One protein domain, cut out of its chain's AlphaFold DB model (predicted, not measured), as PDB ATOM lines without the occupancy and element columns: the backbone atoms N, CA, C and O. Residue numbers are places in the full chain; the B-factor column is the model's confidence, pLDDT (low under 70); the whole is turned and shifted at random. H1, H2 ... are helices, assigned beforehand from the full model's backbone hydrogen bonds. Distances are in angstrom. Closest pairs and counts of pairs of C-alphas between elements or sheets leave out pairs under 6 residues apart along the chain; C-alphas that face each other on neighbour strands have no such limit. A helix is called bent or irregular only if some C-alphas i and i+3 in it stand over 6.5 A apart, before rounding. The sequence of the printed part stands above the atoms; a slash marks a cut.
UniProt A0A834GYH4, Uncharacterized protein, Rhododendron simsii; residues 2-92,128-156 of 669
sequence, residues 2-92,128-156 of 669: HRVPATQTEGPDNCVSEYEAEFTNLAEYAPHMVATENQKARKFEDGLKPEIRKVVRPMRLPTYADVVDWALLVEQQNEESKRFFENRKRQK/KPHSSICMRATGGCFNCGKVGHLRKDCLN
ATOM      1  N   HIS A   2      18.806 -15.936 -36.898       32.28
ATOM      2  CA  HIS A   2      18.379 -14.716 -37.609       32.28
ATOM      3  C   HIS A   2      16.857 -14.596 -37.503       32.28
ATOM      4  O   HIS A   2      16.185 -15.538 -37.890       32.28
ATOM      5  N   ARG A   3      16.361 -13.471 -36.954       38.12
ATOM      6  CA  ARG A   3      14.936 -13.126 -36.749       38.12
ATOM      7  C   ARG A   3      14.006 -14.343 -36.556       38.12
ATOM      8  O   ARG A   3      13.377 -14.787 -37.505       38.12
ATOM      9  N   VAL A   4      13.791 -14.732 -35.300       38.78
ATOM     10  CA  VAL A   4      12.420 -15.044 -34.870       38.78
ATOM     11  C   VAL A   4      11.878 -13.779 -34.206       38.78
ATOM     12  O   VAL A   4      12.283 -13.444 -33.091       38.78
ATOM     13  N   PRO A   5      11.041 -12.992 -34.899       40.84
ATOM     14  CA  PRO A   5      10.121 -12.092 -34.230       40.84
ATOM     15  C   PRO A   5       9.111 -12.939 -33.452       40.84
ATOM     16  O   PRO A   5       8.567 -13.884 -34.021       40.84
ATOM     17  N   ALA A   6       8.714 -12.510 -32.252       40.84
ATOM     18  CA  ALA A   6       7.516 -13.018 -31.558       40.84
ATOM     19  C   ALA A   6       6.187 -12.663 -32.290       40.84
ATOM     20  O   ALA A   6       5.138 -12.496 -31.677       40.84
ATOM     21  N   THR A   7       6.260 -12.448 -33.608       39.81
ATOM     22  CA  THR A   7       5.189 -12.072 -34.538       39.81
ATOM     23  C   THR A   7       5.288 -12.842 -35.869       39.81
ATOM     24  O   THR A   7       4.691 -12.406 -36.851       39.81
ATOM     25  N   GLN A   8       6.106 -13.903 -35.956       39.25
ATOM     26  CA  GLN A   8       6.174 -14.809 -37.123       39.25
ATOM     27  C   GLN A   8       6.128 -16.301 -36.761       39.25
ATOM     28  O   GLN A   8       6.076 -17.136 -37.656       39.25
ATOM     29  N   THR A   9       6.060 -16.652 -35.478       36.59
ATOM     30  CA  THR A   9       5.346 -17.864 -35.081       36.59
ATOM     31  C   THR A   9       3.866 -17.650 -35.407       36.59
ATOM     32  O   THR A   9       3.241 -16.737 -34.865       36.59
ATOM     33  N   GLU A  10       3.304 -18.452 -36.312       32.66
ATOM     34  CA  GLU A  10       1.863 -18.458 -36.596       32.66
ATOM     35  C   GLU A  10       1.112 -19.125 -35.432       32.66
ATOM     36  O   GLU A  10       0.679 -20.272 -35.499       32.66
ATOM     37  N   GLY A  11       1.004 -18.390 -34.325       34.47
ATOM     38  CA  GLY A  11       0.331 -18.785 -33.094       34.47
ATOM     39  C   GLY A  11      -0.325 -17.566 -32.431       34.47
ATOM     40  O   GLY A  11       0.224 -16.461 -32.493       34.47
ATOM     41  N   PRO A  12      -1.523 -17.712 -31.839       38.69
ATOM     42  CA  PRO A  12      -2.182 -16.615 -31.146       38.69
ATOM     43  C   PRO A  12      -1.499 -16.350 -29.795       38.69
ATOM     44  O   PRO A  12      -1.380 -17.249 -28.972       38.69
ATOM     45  N   ASP A  13      -1.119 -15.093 -29.552       54.41
ATOM     46  CA  ASP A  13      -0.690 -14.580 -28.240       54.41
ATOM     47  C   ASP A  13       0.510 -15.286 -27.551       54.41
ATOM     48  O   ASP A  13       0.537 -15.347 -26.323       54.41
ATOM     49  N   ASN A  14       1.561 -15.695 -28.285       60.56
ATOM     50  CA  ASN A  14       2.799 -16.244 -27.682       60.56
ATOM     51  C   ASN A  14       3.289 -15.407 -26.483       60.56
ATOM     52  O   ASN A  14       3.620 -14.226 -26.643       60.56
ATOM     53  N   CYS A  15       3.329 -15.986 -25.286       76.31
ATOM     54  CA  CYS A  15       3.706 -15.289 -24.050       76.31
ATOM     55  C   CYS A  15       5.234 -15.111 -23.921       76.31
ATOM     56  O   CYS A  15       6.019 -15.717 -24.656       76.31
ATOM     57  N   VAL A  16       5.684 -14.253 -23.000       81.69
ATOM     58  CA  VAL A  16       7.116 -13.978 -22.778       81.69
ATOM     59  C   VAL A  16       7.881 -15.251 -22.409       81.69
ATOM     60  O   VAL A  16       9.003 -15.410 -22.877       81.69
ATOM     61  N   SER A  17       7.280 -16.177 -21.655       81.06
ATOM     62  CA  SER A  17       7.898 -17.459 -21.282       81.06
ATOM     63  C   SER A  17       8.041 -18.440 -22.455       81.06
ATOM     64  O   SER A  17       9.043 -19.146 -22.543       81.06
ATOM     65  N   GLU A  18       7.099 -18.466 -23.403       82.12
ATOM     66  CA  GLU A  18       7.248 -19.248 -24.644       82.12
ATOM     67  C   GLU A  18       8.359 -18.670 -25.530       82.12
ATOM     68  O   GLU A  18       9.210 -19.407 -26.034       82.12
ATOM     69  N   TYR A  19       8.406 -17.340 -25.655       83.44
ATOM     70  CA  TYR A  19       9.473 -16.643 -26.374       83.44
ATOM     71  C   TYR A  19      10.852 -16.824 -25.707       83.44
ATOM     72  O   TYR A  19      11.864 -16.922 -26.400       83.44
ATOM     73  N   GLU A  20      10.917 -16.911 -24.376       86.00
ATOM     74  CA  GLU A  20      12.144 -17.206 -23.626       86.00
ATOM     75  C   GLU A  20      12.691 -18.608 -23.929       86.00
ATOM     76  O   GLU A  20      13.888 -18.761 -24.205       86.00
ATOM     77  N   ALA A  21      11.817 -19.619 -23.935       83.75
ATOM     78  CA  ALA A  21      12.181 -20.997 -24.252       83.75
ATOM     79  C   ALA A  21      12.697 -21.131 -25.697       83.75
ATOM     80  O   ALA A  21      13.758 -21.717 -25.931       83.75
ATOM     81  N   GLU A  22      11.995 -20.529 -26.663       82.88
ATOM     82  CA  GLU A  22      12.402 -20.523 -28.072       82.88
ATOM     83  C   GLU A  22      13.722 -19.759 -28.284       82.88
ATOM     84  O   GLU A  22      14.628 -20.241 -28.971       82.88
ATOM     85  N   PHE A  23      13.884 -18.597 -27.644       85.38
ATOM     86  CA  PHE A  23      15.121 -17.818 -27.708       85.38
ATOM     87  C   PHE A  23      16.317 -18.580 -27.126       85.38
ATOM     88  O   PHE A  23      17.408 -18.519 -27.697       85.38
ATOM     89  N   THR A  24      16.125 -19.300 -26.018       84.62
ATOM     90  CA  THR A  24      17.185 -20.088 -25.372       84.62
ATOM     91  C   THR A  24      17.623 -21.256 -26.251       84.62
ATOM     92  O   THR A  24      18.817 -21.407 -26.487       84.62
ATOM     93  N   ASN A  25      16.677 -21.998 -26.835       82.25
ATOM     94  CA  ASN A  25      16.961 -23.063 -27.804       82.25
ATOM     95  C   ASN A  25      17.755 -22.520 -29.013       82.25
ATOM     96  O   ASN A  25      18.826 -23.015 -29.359       82.25
ATOM     97  N   LEU A  26      17.309 -21.404 -29.600       79.12
ATOM     98  CA  LEU A  26      17.985 -20.783 -30.745       79.12
ATOM     99  C   LEU A  26      19.356 -20.162 -30.415       79.12
ATOM    100  O   LEU A  26      20.127 -19.898 -31.346       79.12
ATOM    101  N   ALA A  27      19.658 -19.910 -29.137       80.25
ATOM    102  CA  ALA A  27      20.932 -19.350 -28.681       80.25
ATOM    103  C   ALA A  27      22.082 -20.361 -28.797       80.25
ATOM    104  O   ALA A  27      23.205 -19.970 -29.130       80.25
ATOM    105  N   GLU A  28      21.794 -21.650 -28.604       79.56
ATOM    106  CA  GLU A  28      22.768 -22.745 -28.700       79.56
ATOM    107  C   GLU A  28      23.358 -22.868 -30.115       79.56
ATOM    108  O   GLU A  28      24.554 -23.102 -30.281       79.56
ATOM    109  N   TYR A  29      22.555 -22.595 -31.150       75.19
ATOM    110  CA  TYR A  29      22.975 -22.652 -32.558       75.19
ATOM    111  C   TYR A  29      23.774 -21.426 -33.037       75.19
ATOM    112  O   TYR A  29      24.221 -21.395 -34.186       75.19
ATOM    113  N   ALA A  30      23.928 -20.379 -32.220       73.81
ATOM    114  CA  ALA A  30      24.649 -19.164 -32.611       73.81
ATOM    115  C   ALA A  30      25.387 -18.497 -31.431       73.81
ATOM    116  O   ALA A  30      25.163 -17.309 -31.170       73.81
ATOM    117  N   PRO A  31      26.318 -19.195 -30.749       74.19
ATOM    118  CA  PRO A  31      26.980 -18.683 -29.545       74.19
ATOM    119  C   PRO A  31      27.708 -17.349 -29.777       74.19
ATOM    120  O   PRO A  31      27.710 -16.488 -28.905       74.19
ATOM    121  N   HIS A  32      28.234 -17.107 -30.983       74.81
ATOM    122  CA  HIS A  32      28.871 -15.836 -31.355       74.81
ATOM    123  C   HIS A  32      27.921 -14.615 -31.332       74.81
ATOM    124  O   HIS A  32      28.384 -13.482 -31.220       74.81
ATOM    125  N   MET A  33      26.599 -14.818 -31.413       68.06
ATOM    126  CA  MET A  33      25.583 -13.752 -31.349       68.06
ATOM    127  C   MET A  33      25.131 -13.427 -29.918       68.06
ATOM    128  O   MET A  33      24.508 -12.386 -29.696       68.06
ATOM    129  N   VAL A  34      25.441 -14.310 -28.966       81.06
ATOM    130  CA  VAL A  34      25.061 -14.241 -27.545       81.06
ATOM    131  C   VAL A  34      26.279 -14.395 -26.621       81.06
ATOM    132  O   VAL A  34      26.130 -14.719 -25.449       81.06
ATOM    133  N   ALA A  35      27.486 -14.137 -27.139       76.62
ATOM    134  CA  ALA A  35      28.769 -14.455 -26.501       76.62
ATOM    135  C   ALA A  35      29.021 -13.745 -25.155       76.62
ATOM    136  O   ALA A  35      29.948 -14.089 -24.428       76.62
ATOM    137  N   THR A  36      28.205 -12.747 -24.816       82.94
ATOM    138  CA  THR A  36      28.192 -12.083 -23.510       82.94
ATOM    139  C   THR A  36      26.755 -11.889 -23.032       82.94
ATOM    140  O   THR A  36      25.858 -11.632 -23.838       82.94
ATOM    141  N   GLU A  37      26.546 -11.898 -21.714       80.81
ATOM    142  CA  GLU A  37      25.245 -11.615 -21.081       80.81
ATOM    143  C   GLU A  37      24.586 -10.329 -21.610       80.81
ATOM    144  O   GLU A  37      23.409 -10.322 -21.953       80.81
ATOM    145  N   ASN A  38      25.369  -9.261 -21.809       79.81
ATOM    146  CA  ASN A  38      24.880  -7.999 -22.375       79.81
ATOM    147  C   ASN A  38      24.411  -8.121 -23.841       79.81
ATOM    148  O   ASN A  38      23.505  -7.397 -24.262       79.81
ATOM    149  N   GLN A  39      25.034  -8.985 -24.647       81.25
ATOM    150  CA  GLN A  39      24.599  -9.251 -26.025       81.25
ATOM    151  C   GLN A  39      23.344 -10.128 -26.035       81.25
ATOM    152  O   GLN A  39      22.399  -9.801 -26.755       81.25
ATOM    153  N   LYS A  40      23.298 -11.167 -25.189       84.56
ATOM    154  CA  LYS A  40      22.126 -12.032 -24.990       84.56
ATOM    155  C   LYS A  40      20.902 -11.215 -24.555       84.56
ATOM    156  O   LYS A  40      19.872 -11.263 -25.224       84.56
ATOM    157  N   ALA A  41      21.057 -10.370 -23.533       84.69
ATOM    158  CA  ALA A  41      20.039  -9.440 -23.042       84.69
ATOM    159  C   ALA A  41      19.490  -8.529 -24.154       84.69
ATOM    160  O   ALA A  41      18.284  -8.485 -24.386       84.69
ATOM    161  N   ARG A  42      20.364  -7.855 -24.917       83.81
ATOM    162  CA  ARG A  42      19.943  -6.964 -26.018       83.81
ATOM    163  C   ARG A  42      19.258  -7.701 -27.167       83.81
ATOM    164  O   ARG A  42      18.335  -7.156 -27.770       83.81
ATOM    165  N   LYS A  43      19.706  -8.918 -27.487       85.62
ATOM    166  CA  LYS A  43      19.079  -9.750 -28.522       85.62
ATOM    167  C   LYS A  43      17.678 -10.195 -28.118       85.62
ATOM    168  O   LYS A  43      16.799 -10.182 -28.975       85.62
ATOM    169  N   PHE A  44      17.468 -10.498 -26.840       86.81
ATOM    170  CA  PHE A  44      16.147 -10.776 -26.287       86.81
ATOM    171  C   PHE A  44      15.262  -9.513 -26.266       86.81
ATOM    172  O   PHE A  44      14.160  -9.529 -26.815       86.81
ATOM    173  N   GLU A  45      15.774  -8.375 -25.767       85.50
ATOM    174  CA  GLU A  45      15.061  -7.080 -25.766       85.50
ATOM    175  C   GLU A  45      14.528  -6.673 -27.149       85.50
ATOM    176  O   GLU A  45      13.448  -6.085 -27.251       85.50
ATOM    177  N   ASP A  46      15.300  -6.900 -28.217       84.62
ATOM    178  CA  ASP A  46      14.925  -6.467 -29.565       84.62
ATOM    179  C   ASP A  46      13.724  -7.254 -30.128       84.62
ATOM    180  O   ASP A  46      12.955  -6.670 -30.904       84.62
ATOM    181  N   GLY A  47      13.525  -8.514 -29.713       82.81
ATOM    182  CA  GLY A  47      12.412  -9.376 -30.134       82.81
ATOM    183  C   GLY A  47      11.171  -9.357 -29.229       82.81
ATOM    184  O   GLY A  47      10.120  -9.833 -29.657       82.81
ATOM    185  N   LEU A  48      11.245  -8.745 -28.037       84.94
ATOM    186  CA  LEU A  48      10.083  -8.531 -27.163       84.94
ATOM    187  C   LEU A  48       8.946  -7.757 -27.863       84.94
ATOM    188  O   LEU A  48       9.185  -6.800 -28.615       84.94
ATOM    189  N   LYS A  49       7.694  -8.108 -27.515       83.25
ATOM    190  CA  LYS A  49       6.464  -7.418 -27.954       83.25
ATOM    191  C   LYS A  49       6.614  -5.891 -27.805       83.25
ATOM    192  O   LYS A  49       7.114  -5.437 -26.768       83.25
ATOM    193  N   PRO A  50       6.185  -5.063 -28.783       77.44
ATOM    194  CA  PRO A  50       6.397  -3.611 -28.750       77.44
ATOM    195  C   PRO A  50       5.907  -2.916 -27.473       77.44
ATOM    196  O   PRO A  50       6.487  -1.908 -27.076       77.44
ATOM    197  N   GLU A  51       4.870  -3.445 -26.838       76.00
ATOM    198  CA  GLU A  51       4.218  -2.953 -25.620       76.00
ATOM    199  C   GLU A  51       5.133  -3.144 -24.409       76.00
ATOM    200  O   GLU A  51       5.375  -2.198 -23.663       76.00
ATOM    201  N   ILE A  52       5.719  -4.337 -24.286       81.00
ATOM    202  CA  ILE A  52       6.654  -4.724 -23.223       81.00
ATOM    203  C   ILE A  52       7.998  -4.013 -23.428       81.00
ATOM    204  O   ILE A  52       8.521  -3.338 -22.539       81.00
ATOM    205  N   ARG A  53       8.517  -4.057 -24.659       83.19
ATOM    206  CA  ARG A  53       9.797  -3.456 -25.062       83.19
ATOM    207  C   ARG A  53       9.866  -1.942 -24.828       83.19
ATOM    208  O   ARG A  53      10.946  -1.425 -24.546       83.19
ATOM    209  N   LYS A  54       8.741  -1.214 -24.919       74.62
ATOM    210  CA  LYS A  54       8.664   0.227 -24.580       74.62
ATOM    211  C   LYS A  54       8.994   0.504 -23.107       74.62
ATOM    212  O   LYS A  54       9.464   1.599 -22.810       74.62
ATOM    213  N   VAL A  55       8.743  -0.455 -22.215       74.69
ATOM    214  CA  VAL A  55       8.880  -0.307 -20.758       74.69
ATOM    215  C   VAL A  55      10.219  -0.846 -20.252       74.69
ATOM    216  O   VAL A  55      10.840  -0.200 -19.412       74.69
ATOM    217  N   VAL A  56      10.696  -1.970 -20.800       78.94
ATOM    218  CA  VAL A  56      11.959  -2.612 -20.381       78.94
ATOM    219  C   VAL A  56      13.196  -1.890 -20.947       78.94
ATOM    220  O   VAL A  56      14.107  -1.538 -20.202       78.94
ATOM    221  N   ARG A  57      13.210  -1.551 -22.247       78.31
ATOM    222  CA  ARG A  57      14.379  -0.954 -22.941       78.31
ATOM    223  C   ARG A  57      14.926   0.352 -22.316       78.31
ATOM    224  O   ARG A  57      16.139   0.570 -22.376       78.31
ATOM    225  N   PRO A  58      14.112   1.256 -21.724       73.12
ATOM    226  CA  PRO A  58      14.625   2.416 -20.988       73.12
ATOM    227  C   PRO A  58      15.454   2.071 -19.742       73.12
ATOM    228  O   PRO A  58      16.290   2.884 -19.350       73.12
ATOM    229  N   MET A  59      15.255   0.893 -19.138       70.06
ATOM    230  CA  MET A  59      15.908   0.490 -17.884       70.06
ATOM    231  C   MET A  59      17.372   0.066 -18.067       70.06
ATOM    232  O   MET A  59      18.129   0.090 -17.099       70.06
ATOM    233  N   ARG A  60      17.792  -0.245 -19.306       71.62
ATOM    234  CA  ARG A  60      19.178  -0.604 -19.676       71.62
ATOM    235  C   ARG A  60      19.763  -1.708 -18.785       71.62
ATOM    236  O   ARG A  60      20.856  -1.562 -18.232       71.62
ATOM    237  N   LEU A  61      19.006  -2.788 -18.636       77.19
ATOM    238  CA  LEU A  61      19.367  -3.920 -17.793       77.19
ATOM    239  C   LEU A  61      20.571  -4.668 -18.413       77.19
ATOM    240  O   LEU A  61      20.595  -4.865 -19.629       77.19
ATOM    241  N   PRO A  62      21.613  -5.010 -17.631       72.75
ATOM    242  CA  PRO A  62      22.865  -5.540 -18.175       72.75
ATOM    243  C   PRO A  62      22.906  -7.071 -18.304       72.75
ATOM    244  O   PRO A  62      23.808  -7.576 -18.976       72.75
ATOM    245  N   THR A  63      21.991  -7.802 -17.657       80.44
ATOM    246  CA  THR A  63      21.927  -9.274 -17.697       80.44
ATOM    247  C   THR A  63      20.680  -9.759 -18.427       80.44
ATOM    248  O   THR A  63      19.684  -9.039 -18.528       80.44
ATOM    249  N   TYR A  64      20.732 -10.980 -18.954       84.50
ATOM    250  CA  TYR A  64      19.595 -11.614 -19.614       84.50
ATOM    251  C   TYR A  64      18.451 -11.885 -18.626       84.50
ATOM    252  O   TYR A  64      17.307 -11.559 -18.935       84.50
ATOM    253  N   ALA A  65      18.774 -12.385 -17.427       84.19
ATOM    254  CA  ALA A  65      17.802 -12.664 -16.368       84.19
ATOM    255  C   ALA A  65      17.010 -11.410 -15.955       84.19
ATOM    256  O   ALA A  65      15.784 -11.446 -15.947       84.19
ATOM    257  N   ASP A  66      17.688 -10.272 -15.737       82.50
ATOM    258  CA  ASP A  66      17.007  -9.006 -15.428       82.50
ATOM    259  C   ASP A  66      15.968  -8.649 -16.516       82.50
ATOM    260  O   ASP A  66      14.854  -8.227 -16.211       82.50
ATOM    261  N   VAL A  67      16.317  -8.792 -17.803       84.81
ATOM    262  CA  VAL A  67      15.407  -8.455 -18.914       84.81
ATOM    263  C   VAL A  67      14.201  -9.397 -18.961       84.81
ATOM    264  O   VAL A  67      13.095  -8.924 -19.228       84.81
ATOM    265  N   VAL A  68      14.397 -10.692 -18.697       86.62
ATOM    266  CA  VAL A  68      13.321 -11.697 -18.618       86.62
ATOM    267  C   VAL A  68      12.355 -11.367 -17.478       86.62
ATOM    268  O   VAL A  68      11.163 -11.186 -17.735       86.62
ATOM    269  N   ASP A  69      12.860 -11.184 -16.256       83.12
ATOM    270  CA  ASP A  69      12.043 -10.889 -15.070       83.12
ATOM    271  C   ASP A  69      11.185  -9.629 -15.276       83.12
ATOM    272  O   ASP A  69       9.971  -9.629 -15.051       83.12
ATOM    273  N   TRP A  70      11.791  -8.547 -15.779       79.50
ATOM    274  CA  TRP A  70      11.059  -7.310 -16.068       79.50
ATOM    275  C   TRP A  70      10.080  -7.446 -17.243       79.50
ATOM    276  O   TRP A  70       9.063  -6.747 -17.255       79.50
ATOM    277  N   ALA A  71      10.335  -8.321 -18.220       85.56
ATOM    278  CA  ALA A  71       9.399  -8.583 -19.312       85.56
ATOM    279  C   ALA A  71       8.159  -9.359 -18.833       85.56
ATOM    280  O   ALA A  71       7.039  -8.961 -19.169       85.56
ATOM    281  N   LEU A  72       8.346 -10.389 -17.999       85.38
ATOM    282  CA  LEU A  72       7.269 -11.178 -17.387       85.38
ATOM    283  C   LEU A  72       6.366 -10.307 -16.496       85.38
ATOM    284  O   LEU A  72       5.145 -10.303 -16.661       85.38
ATOM    285  N   LEU A  73       6.961  -9.485 -15.621       82.12
ATOM    286  CA  LEU A  73       6.221  -8.555 -14.753       82.12
ATOM    287  C   LEU A  73       5.355  -7.559 -15.547       82.12
ATOM    288  O   LEU A  73       4.245  -7.217 -15.133       82.12
ATOM    289  N   VAL A  74       5.842  -7.091 -16.702       81.38
ATOM    290  CA  VAL A  74       5.090  -6.172 -17.571       81.38
ATOM    291  C   VAL A  74       3.970  -6.886 -18.326       81.38
ATOM    292  O   VAL A  74       2.912  -6.285 -18.529       81.38
ATOM    293  N   GLU A  75       4.152  -8.142 -18.736       84.44
ATOM    294  CA  GLU A  75       3.078  -8.920 -19.361       84.44
ATOM    295  C   GLU A  75       1.927  -9.169 -18.375       84.44
ATOM    296  O   GLU A  75       0.783  -8.820 -18.684       84.44
ATOM    297  N   GLN A  76       2.237  -9.608 -17.150       79.88
ATOM    298  CA  GLN A  76       1.247  -9.789 -16.082       79.88
ATOM    299  C   GLN A  76       0.459  -8.496 -15.797       79.88
ATOM    300  O   GLN A  76      -0.775  -8.499 -15.803       79.88
ATOM    301  N   GLN A  77       1.143  -7.359 -15.608       73.38
ATOM    302  CA  GLN A  77       0.468  -6.086 -15.322       73.38
ATOM    303  C   GLN A  77      -0.397  -5.603 -16.507       73.38
ATOM    304  O   GLN A  77      -1.450  -4.979 -16.310       73.38
ATOM    305  N   ASN A  78       0.013  -5.892 -17.748       78.75
ATOM    306  CA  ASN A  78      -0.781  -5.594 -18.941       78.75
ATOM    307  C   ASN A  78      -2.052  -6.454 -19.007       78.75
ATOM    308  O   ASN A  78      -3.114  -5.930 -19.352       78.75
ATOM    309  N   GLU A  79      -1.986  -7.738 -18.650       76.88
ATOM    310  CA  GLU A  79      -3.170  -8.596 -18.544       76.88
ATOM    311  C   GLU A  79      -4.143  -8.134 -17.458       76.88
ATOM    312  O   GLU A  79      -5.338  -7.995 -17.729       76.88
ATOM    313  N   GLU A  80      -3.657  -7.842 -16.251       72.50
ATOM    314  CA  GLU A  80      -4.486  -7.323 -15.155       72.50
ATOM    315  C   GLU A  80      -5.195  -6.021 -15.566       72.50
ATOM    316  O   GLU A  80      -6.397  -5.846 -15.333       72.50
ATOM    317  N   SER A  81      -4.480  -5.144 -16.277       71.19
ATOM    318  CA  SER A  81      -5.033  -3.906 -16.831       71.19
ATOM    319  C   SER A  81      -6.106  -4.177 -17.894       71.19
ATOM    320  O   SER A  81      -7.186  -3.581 -17.829       71.19
ATOM    321  N   LYS A  82      -5.868  -5.099 -18.844       74.62
ATOM    322  CA  LYS A  82      -6.872  -5.527 -19.843       74.62
ATOM    323  C   LYS A  82      -8.141  -6.047 -19.153       74.62
ATOM    324  O   LYS A  82      -9.228  -5.534 -19.424       74.62
ATOM    325  N   ARG A  83      -7.999  -6.973 -18.195       71.62
ATOM    326  CA  ARG A  83      -9.108  -7.553 -17.408       71.62
ATOM    327  C   ARG A  83      -9.910  -6.470 -16.668       71.62
ATOM    328  O   ARG A  83     -11.142  -6.513 -16.657       71.62
ATOM    329  N   PHE A  84      -9.246  -5.455 -16.108       70.94
ATOM    330  CA  PHE A  84      -9.911  -4.315 -15.464       70.94
ATOM    331  C   PHE A  84     -10.738  -3.469 -16.451       70.94
ATOM    332  O   PHE A  84     -11.902  -3.155 -16.177       70.94
ATOM    333  N   PHE A  85     -10.180  -3.121 -17.617       65.50
ATOM    334  CA  PHE A  85     -10.904  -2.347 -18.633       65.50
ATOM    335  C   PHE A  85     -12.081  -3.125 -19.242       65.50
ATOM    336  O   PHE A  85     -13.146  -2.538 -19.456       65.50
ATOM    337  N   GLU A  86     -11.941  -4.433 -19.461       69.81
ATOM    338  CA  GLU A  86     -13.031  -5.289 -19.940       69.81
ATOM    339  C   GLU A  86     -14.167  -5.417 -18.922       69.81
ATOM    340  O   GLU A  86     -15.332  -5.216 -19.280       69.81
ATOM    341  N   ASN A  87     -13.853  -5.652 -17.644       71.75
ATOM    342  CA  ASN A  87     -14.858  -5.692 -16.579       71.75
ATOM    343  C   ASN A  87     -15.602  -4.353 -16.447       71.75
ATOM    344  O   ASN A  87     -16.830  -4.337 -16.326       71.75
ATOM    345  N   ARG A  88     -14.900  -3.219 -16.575       65.56
ATOM    346  CA  ARG A  88     -15.523  -1.884 -16.586       65.56
ATOM    347  C   ARG A  88     -16.417  -1.662 -17.813       65.56
ATOM    348  O   ARG A  88     -17.467  -1.029 -17.694       65.56
ATOM    349  N   LYS A  89     -16.041  -2.194 -18.982       60.12
ATOM    350  CA  LYS A  89     -16.867  -2.151 -20.203       60.12
ATOM    351  C   LYS A  89     -18.142  -2.985 -20.024       60.12
ATOM    352  O   LYS A  89     -19.220  -2.484 -20.326       60.12
ATOM    353  N   ARG A  90     -18.043  -4.189 -19.446       62.50
ATOM    354  CA  ARG A  90     -19.190  -5.064 -19.125       62.50
ATOM    355  C   ARG A  90     -20.147  -4.425 -18.106       62.50
ATOM    356  O   ARG A  90     -21.354  -4.419 -18.335       62.50
ATOM    357  N   GLN A  91     -19.633  -3.797 -17.044       59.16
ATOM    358  CA  GLN A  91     -20.465  -3.070 -16.070       59.16
ATOM    359  C   GLN A  91     -21.276  -1.926 -16.704       59.16
ATOM    360  O   GLN A  91     -22.439  -1.742 -16.351       59.16
ATOM    361  N   LYS A  92     -20.706  -1.200 -17.678       55.09
ATOM    362  CA  LYS A  92     -21.394  -0.091 -18.366       55.09
ATOM    363  C   LYS A  92     -22.553  -0.524 -19.273       55.09
ATOM    364  O   LYS A  92     -23.431   0.292 -19.532       55.09
ATOM    365  N   LYS A 128      -1.501   7.439  -6.896       67.12
ATOM    366  CA  LYS A 128      -1.319   8.372  -8.022       67.12
ATOM    367  C   LYS A 128      -1.711   7.726  -9.356       67.12
ATOM    368  O   LYS A 128      -1.546   6.515  -9.504       67.12
ATOM    369  N   PRO A 129      -2.201   8.513 -10.332       53.62
ATOM    370  CA  PRO A 129      -2.516   8.006 -11.659       53.62
ATOM    371  C   PRO A 129      -1.237   7.812 -12.482       53.62
ATOM    372  O   PRO A 129      -0.472   8.758 -12.675       53.62
ATOM    373  N   HIS A 130      -1.010   6.599 -12.983       60.00
ATOM    374  CA  HIS A 130       0.048   6.297 -13.951       60.00
ATOM    375  C   HIS A 130      -0.334   5.092 -14.821       60.00
ATOM    376  O   HIS A 130      -1.022   4.185 -14.364       60.00
ATOM    377  N   SER A 131       0.115   5.083 -16.079       46.19
ATOM    378  CA  SER A 131      -0.119   3.996 -17.048       46.19
ATOM    379  C   SER A 131       1.071   3.040 -17.210       46.19
ATOM    380  O   SER A 131       0.994   2.096 -17.986       46.19
ATOM    381  N   SER A 132       2.173   3.287 -16.498       54.66
ATOM    382  CA  SER A 132       3.392   2.469 -16.478       54.66
ATOM    383  C   SER A 132       3.583   1.772 -15.119       54.66
ATOM    384  O   SER A 132       2.736   1.891 -14.231       54.66
ATOM    385  N   ILE A 133       4.678   1.021 -14.950       59.00
ATOM    386  CA  ILE A 133       4.966   0.251 -13.727       59.00
ATOM    387  C   ILE A 133       5.072   1.166 -12.499       59.00
ATOM    388  O   ILE A 133       5.744   2.202 -12.518       59.00
ATOM    389  N   CYS A 134       4.467   0.746 -11.385       68.88
ATOM    390  CA  CYS A 134       4.617   1.440 -10.113       68.88
ATOM    391  C   CYS A 134       5.993   1.164  -9.484       68.88
ATOM    392  O   CYS A 134       6.175   0.150  -8.818       68.88
ATOM    393  N   MET A 135       6.933   2.109  -9.588       67.81
ATOM    394  CA  MET A 135       8.252   1.997  -8.934       67.81
ATOM    395  C   MET A 135       8.176   1.837  -7.401       67.81
ATOM    396  O   MET A 135       9.088   1.293  -6.789       67.81
ATOM    397  N   ARG A 136       7.068   2.262  -6.765       57.91
ATOM    398  CA  ARG A 136       6.816   2.001  -5.335       57.91
ATOM    399  C   ARG A 136       6.428   0.542  -5.059       57.91
ATOM    400  O   ARG A 136       6.760   0.051  -3.991       57.91
ATOM    401  N   ALA A 137       5.735  -0.128  -5.982       57.44
ATOM    402  CA  ALA A 137       5.342  -1.529  -5.824       57.44
ATOM    403  C   ALA A 137       6.504  -2.492  -6.110       57.44
ATOM    404  O   ALA A 137       6.621  -3.511  -5.444       57.44
ATOM    405  N   THR A 138       7.388  -2.145  -7.051       59.94
ATOM    406  CA  THR A 138       8.568  -2.954  -7.406       59.94
ATOM    407  C   THR A 138       9.804  -2.686  -6.540       59.94
ATOM    408  O   THR A 138      10.841  -3.300  -6.762       59.94
ATOM    409  N   GLY A 139       9.750  -1.754  -5.579       61.44
ATOM    410  CA  GLY A 139      10.919  -1.382  -4.762       61.44
ATOM    411  C   GLY A 139      12.069  -0.742  -5.560       61.44
ATOM    412  O   GLY A 139      13.211  -0.720  -5.093       61.44
ATOM    413  N   GLY A 140      11.779  -0.250  -6.768       66.94
ATOM    414  CA  GLY A 140      12.745   0.306  -7.711       66.94
ATOM    415  C   GLY A 140      13.100   1.766  -7.430       66.94
ATOM    416  O   GLY A 140      12.244   2.605  -7.134       66.94
ATOM    417  N   CYS A 141      14.375   2.108  -7.589       70.00
ATOM    418  CA  CYS A 141      14.851   3.479  -7.503       70.00
ATOM    419  C   CYS A 141      14.221   4.347  -8.604       70.00
ATOM    420  O   CYS A 141      14.500   4.168  -9.791       70.00
ATOM    421  N   PHE A 142      13.460   5.375  -8.208       66.25
ATOM    422  CA  PHE A 142      12.800   6.359  -9.089       66.25
ATOM    423  C   PHE A 142      13.736   7.186 -10.008       66.25
ATOM    424  O   PHE A 142      13.285   8.156 -10.613       66.25
ATOM    425  N   ASN A 143      15.034   6.875 -10.066       59.19
ATOM    426  CA  ASN A 143      16.040   7.565 -10.880       59.19
ATOM    427  C   ASN A 143      16.808   6.627 -11.827       59.19
ATOM    428  O   ASN A 143      17.240   7.067 -12.886       59.19
ATOM    429  N   CYS A 144      16.991   5.352 -11.463       63.09
ATOM    430  CA  CYS A 144      17.778   4.392 -12.247       63.09
ATOM    431  C   CYS A 144      17.113   3.013 -12.428       63.09
ATOM    432  O   CYS A 144      17.737   2.116 -12.984       63.09
ATOM    433  N   GLY A 145      15.883   2.816 -11.940       61.06
ATOM    434  CA  GLY A 145      15.101   1.578 -12.086       61.06
ATOM    435  C   GLY A 145      15.537   0.410 -11.191       61.06
ATOM    436  O   GLY A 145      14.701  -0.413 -10.830       61.06
ATOM    437  N   LYS A 146      16.808   0.352 -10.776       60.69
ATOM    438  CA  LYS A 146      17.341  -0.731  -9.934       60.69
ATOM    439  C   LYS A 146      16.631  -0.824  -8.583       60.69
ATOM    440  O   LYS A 146      16.429   0.190  -7.914       60.69
ATOM    441  N   VAL A 147      16.316  -2.047  -8.168       59.91
ATOM    442  CA  VAL A 147      15.732  -2.356  -6.857       59.91
ATOM    443  C   VAL A 147      16.745  -2.184  -5.716       59.91
ATOM    444  O   VAL A 147      17.956  -2.135  -5.941       59.91
ATOM    445  N   GLY A 148      16.246  -2.059  -4.484       60.81
ATOM    446  CA  GLY A 148      17.067  -2.084  -3.265       60.81
ATOM    447  C   GLY A 148      17.640  -0.740  -2.794       60.81
ATOM    448  O   GLY A 148      18.308  -0.710  -1.765       60.81
ATOM    449  N   HIS A 149      17.373   0.377  -3.480       69.94
ATOM    450  CA  HIS A 149      17.713   1.714  -2.973       69.94
ATOM    451  C   HIS A 149      16.700   2.782  -3.406       69.94
ATOM    452  O   HIS A 149      16.015   2.649  -4.421       69.94
ATOM    453  N   LEU A 150      16.604   3.871  -2.638       68.94
ATOM    454  CA  LEU A 150      15.753   5.010  -2.975       68.94
ATOM    455  C   LEU A 150      16.531   6.041  -3.801       68.94
ATOM    456  O   LEU A 150      17.758   6.074  -3.829       68.94
ATOM    457  N   ARG A 151      15.804   6.964  -4.445       63.50
ATOM    458  CA  ARG A 151      16.390   8.040  -5.270       63.50
ATOM    459  C   ARG A 151      17.432   8.901  -4.535       63.50
ATOM    460  O   ARG A 151      18.277   9.495  -5.195       63.50
ATOM    461  N   LYS A 152      17.357   8.986  -3.202       60.09
ATOM    462  CA  LYS A 152      18.306   9.742  -2.369       60.09
ATOM    463  C   LYS A 152      19.689   9.087  -2.299       60.09
ATOM    464  O   LYS A 152      20.675   9.798  -2.165       60.09
ATOM    465  N   ASP A 153      19.743   7.771  -2.478       63.34
ATOM    466  CA  ASP A 153      20.921   6.927  -2.247       63.34
ATOM    467  C   ASP A 153      21.515   6.424  -3.582       63.34
ATOM    468  O   ASP A 153      22.309   5.487  -3.645       63.34
ATOM    469  N   CYS A 154      21.097   7.038  -4.695       64.06
ATOM    470  CA  CYS A 154      21.468   6.657  -6.052       64.06
ATOM    471  C   CYS A 154      22.811   7.281  -6.461       64.06
ATOM    472  O   CYS A 154      22.864   8.437  -6.885       64.06
ATOM    473  N   LEU A 155      23.877   6.474  -6.437       59.91
ATOM    474  CA  LEU A 155      25.255   6.844  -6.816       59.91
ATOM    475  C   LEU A 155      25.424   7.386  -8.254       59.91
ATOM    476  O   LEU A 155      26.475   7.925  -8.583       59.91
ATOM    477  N   ASN A 156      24.405   7.271  -9.113       56.50
ATOM    478  CA  ASN A 156      24.393   7.820 -10.472       56.50
ATOM    479  C   ASN A 156      23.358   8.963 -10.599       56.50
ATOM    480  O   ASN A 156      22.204   8.715 -10.964       56.50
TER     481      ASN A 156
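AT A GLANCE: This is residues 2 to 92 and 128 to 156 of the 669 residues of an uncharacterized protein of Rhododendron simsii (UniProt A0A834GYH4). One long helix, H4, has three shorter helices, H1, H2 and H3, packed around its first half, while its last stretch, residues 82 to 92, sticks out as a free arm. On the side of H4 away from H1, residues 128 to 156 form a loose coil with no named element. The printed part has 120 residues and its class is all helix, with four named helices in the order H1, H2, H3, H4, which hold 63 of the residues, and no named strand. The whole is flat, spanning 49 by 45 by 16 A, and only just loose, close to compact, with a radius of gyration of the C-alphas of 16.5 A.

IN THESE COORDINATES: Find C-alpha 64 at (19.595, -11.614, -19.614); from there H4, residues 64 to 92, runs 42.6 A to C-alpha 92 at (-21.394, -0.091, -18.366). Go back to C-alpha 16 at (7.116, -13.978, -22.778), where H1, residues 16 to 28, begins and covers 18.9 A. H2, residues 37 to 47, is 15.9 A long, and H3, residues 50 to 59, is 15.0 A long. H3 is neither bent nor irregular, but only just: C-alphas 55 and 58 are 6.4 A apart.

HOW THE PARTS SIT: Start at H4, which touches the other three helices. Its residues 64 to 67 touch H2 at a shallow tilt of 29 degrees, the same way, with the closest C-alphas, those of Ala 41 and Tyr 64, 4.1 A apart. Residues 67 to 75 of H4 touch H3 at a steep tilt of 47 degrees, opposite ways; the closest C-alphas are those of Ile 52 and Val 74, at 6.0 A. Residues 68 to 75 of H4 touch residues 16 to 20 of H1, at a shallow tilt of 25 degrees, opposite ways, and the C-alphas of Val 16 and Leu 72 come closest, at 6.1 A. H2 and H3 form a helical hairpin over a tight link, touching at a shallow tilt of 29 degrees, with Glu 45 and Arg 53 closest, their C-alphas 6.4 A apart. H1 and H2 are close but not clearly touching: the C-alphas of Phe 23 and Phe 44 are closest, at 7.3 A. H1 and H3 are apart. The helix packing is mostly aligned, with 3 of the 4 touching pairs at a shallow tilt. Check the backbone: each O i to N i+4 pair of H4 is within hydrogen-bond range, against 8 of 9 in H1, 6 of 7 in H2 and 3 of 6 in H3.

THE WHOLE: The two C-alphas farthest apart are those of His 32 and Lys 92, at 54.3 A. Residues 93 to 127 are not printed, and C-alphas 92 and 128 are 24.1 A apart across the cut. None of the links between helices is long. The mean pLDDT of the printed part is 70.1; look for low confidence, under 70, in 49 residues, among them 2 to 14, 88 to 92, 128 to 140 and 142 to 156.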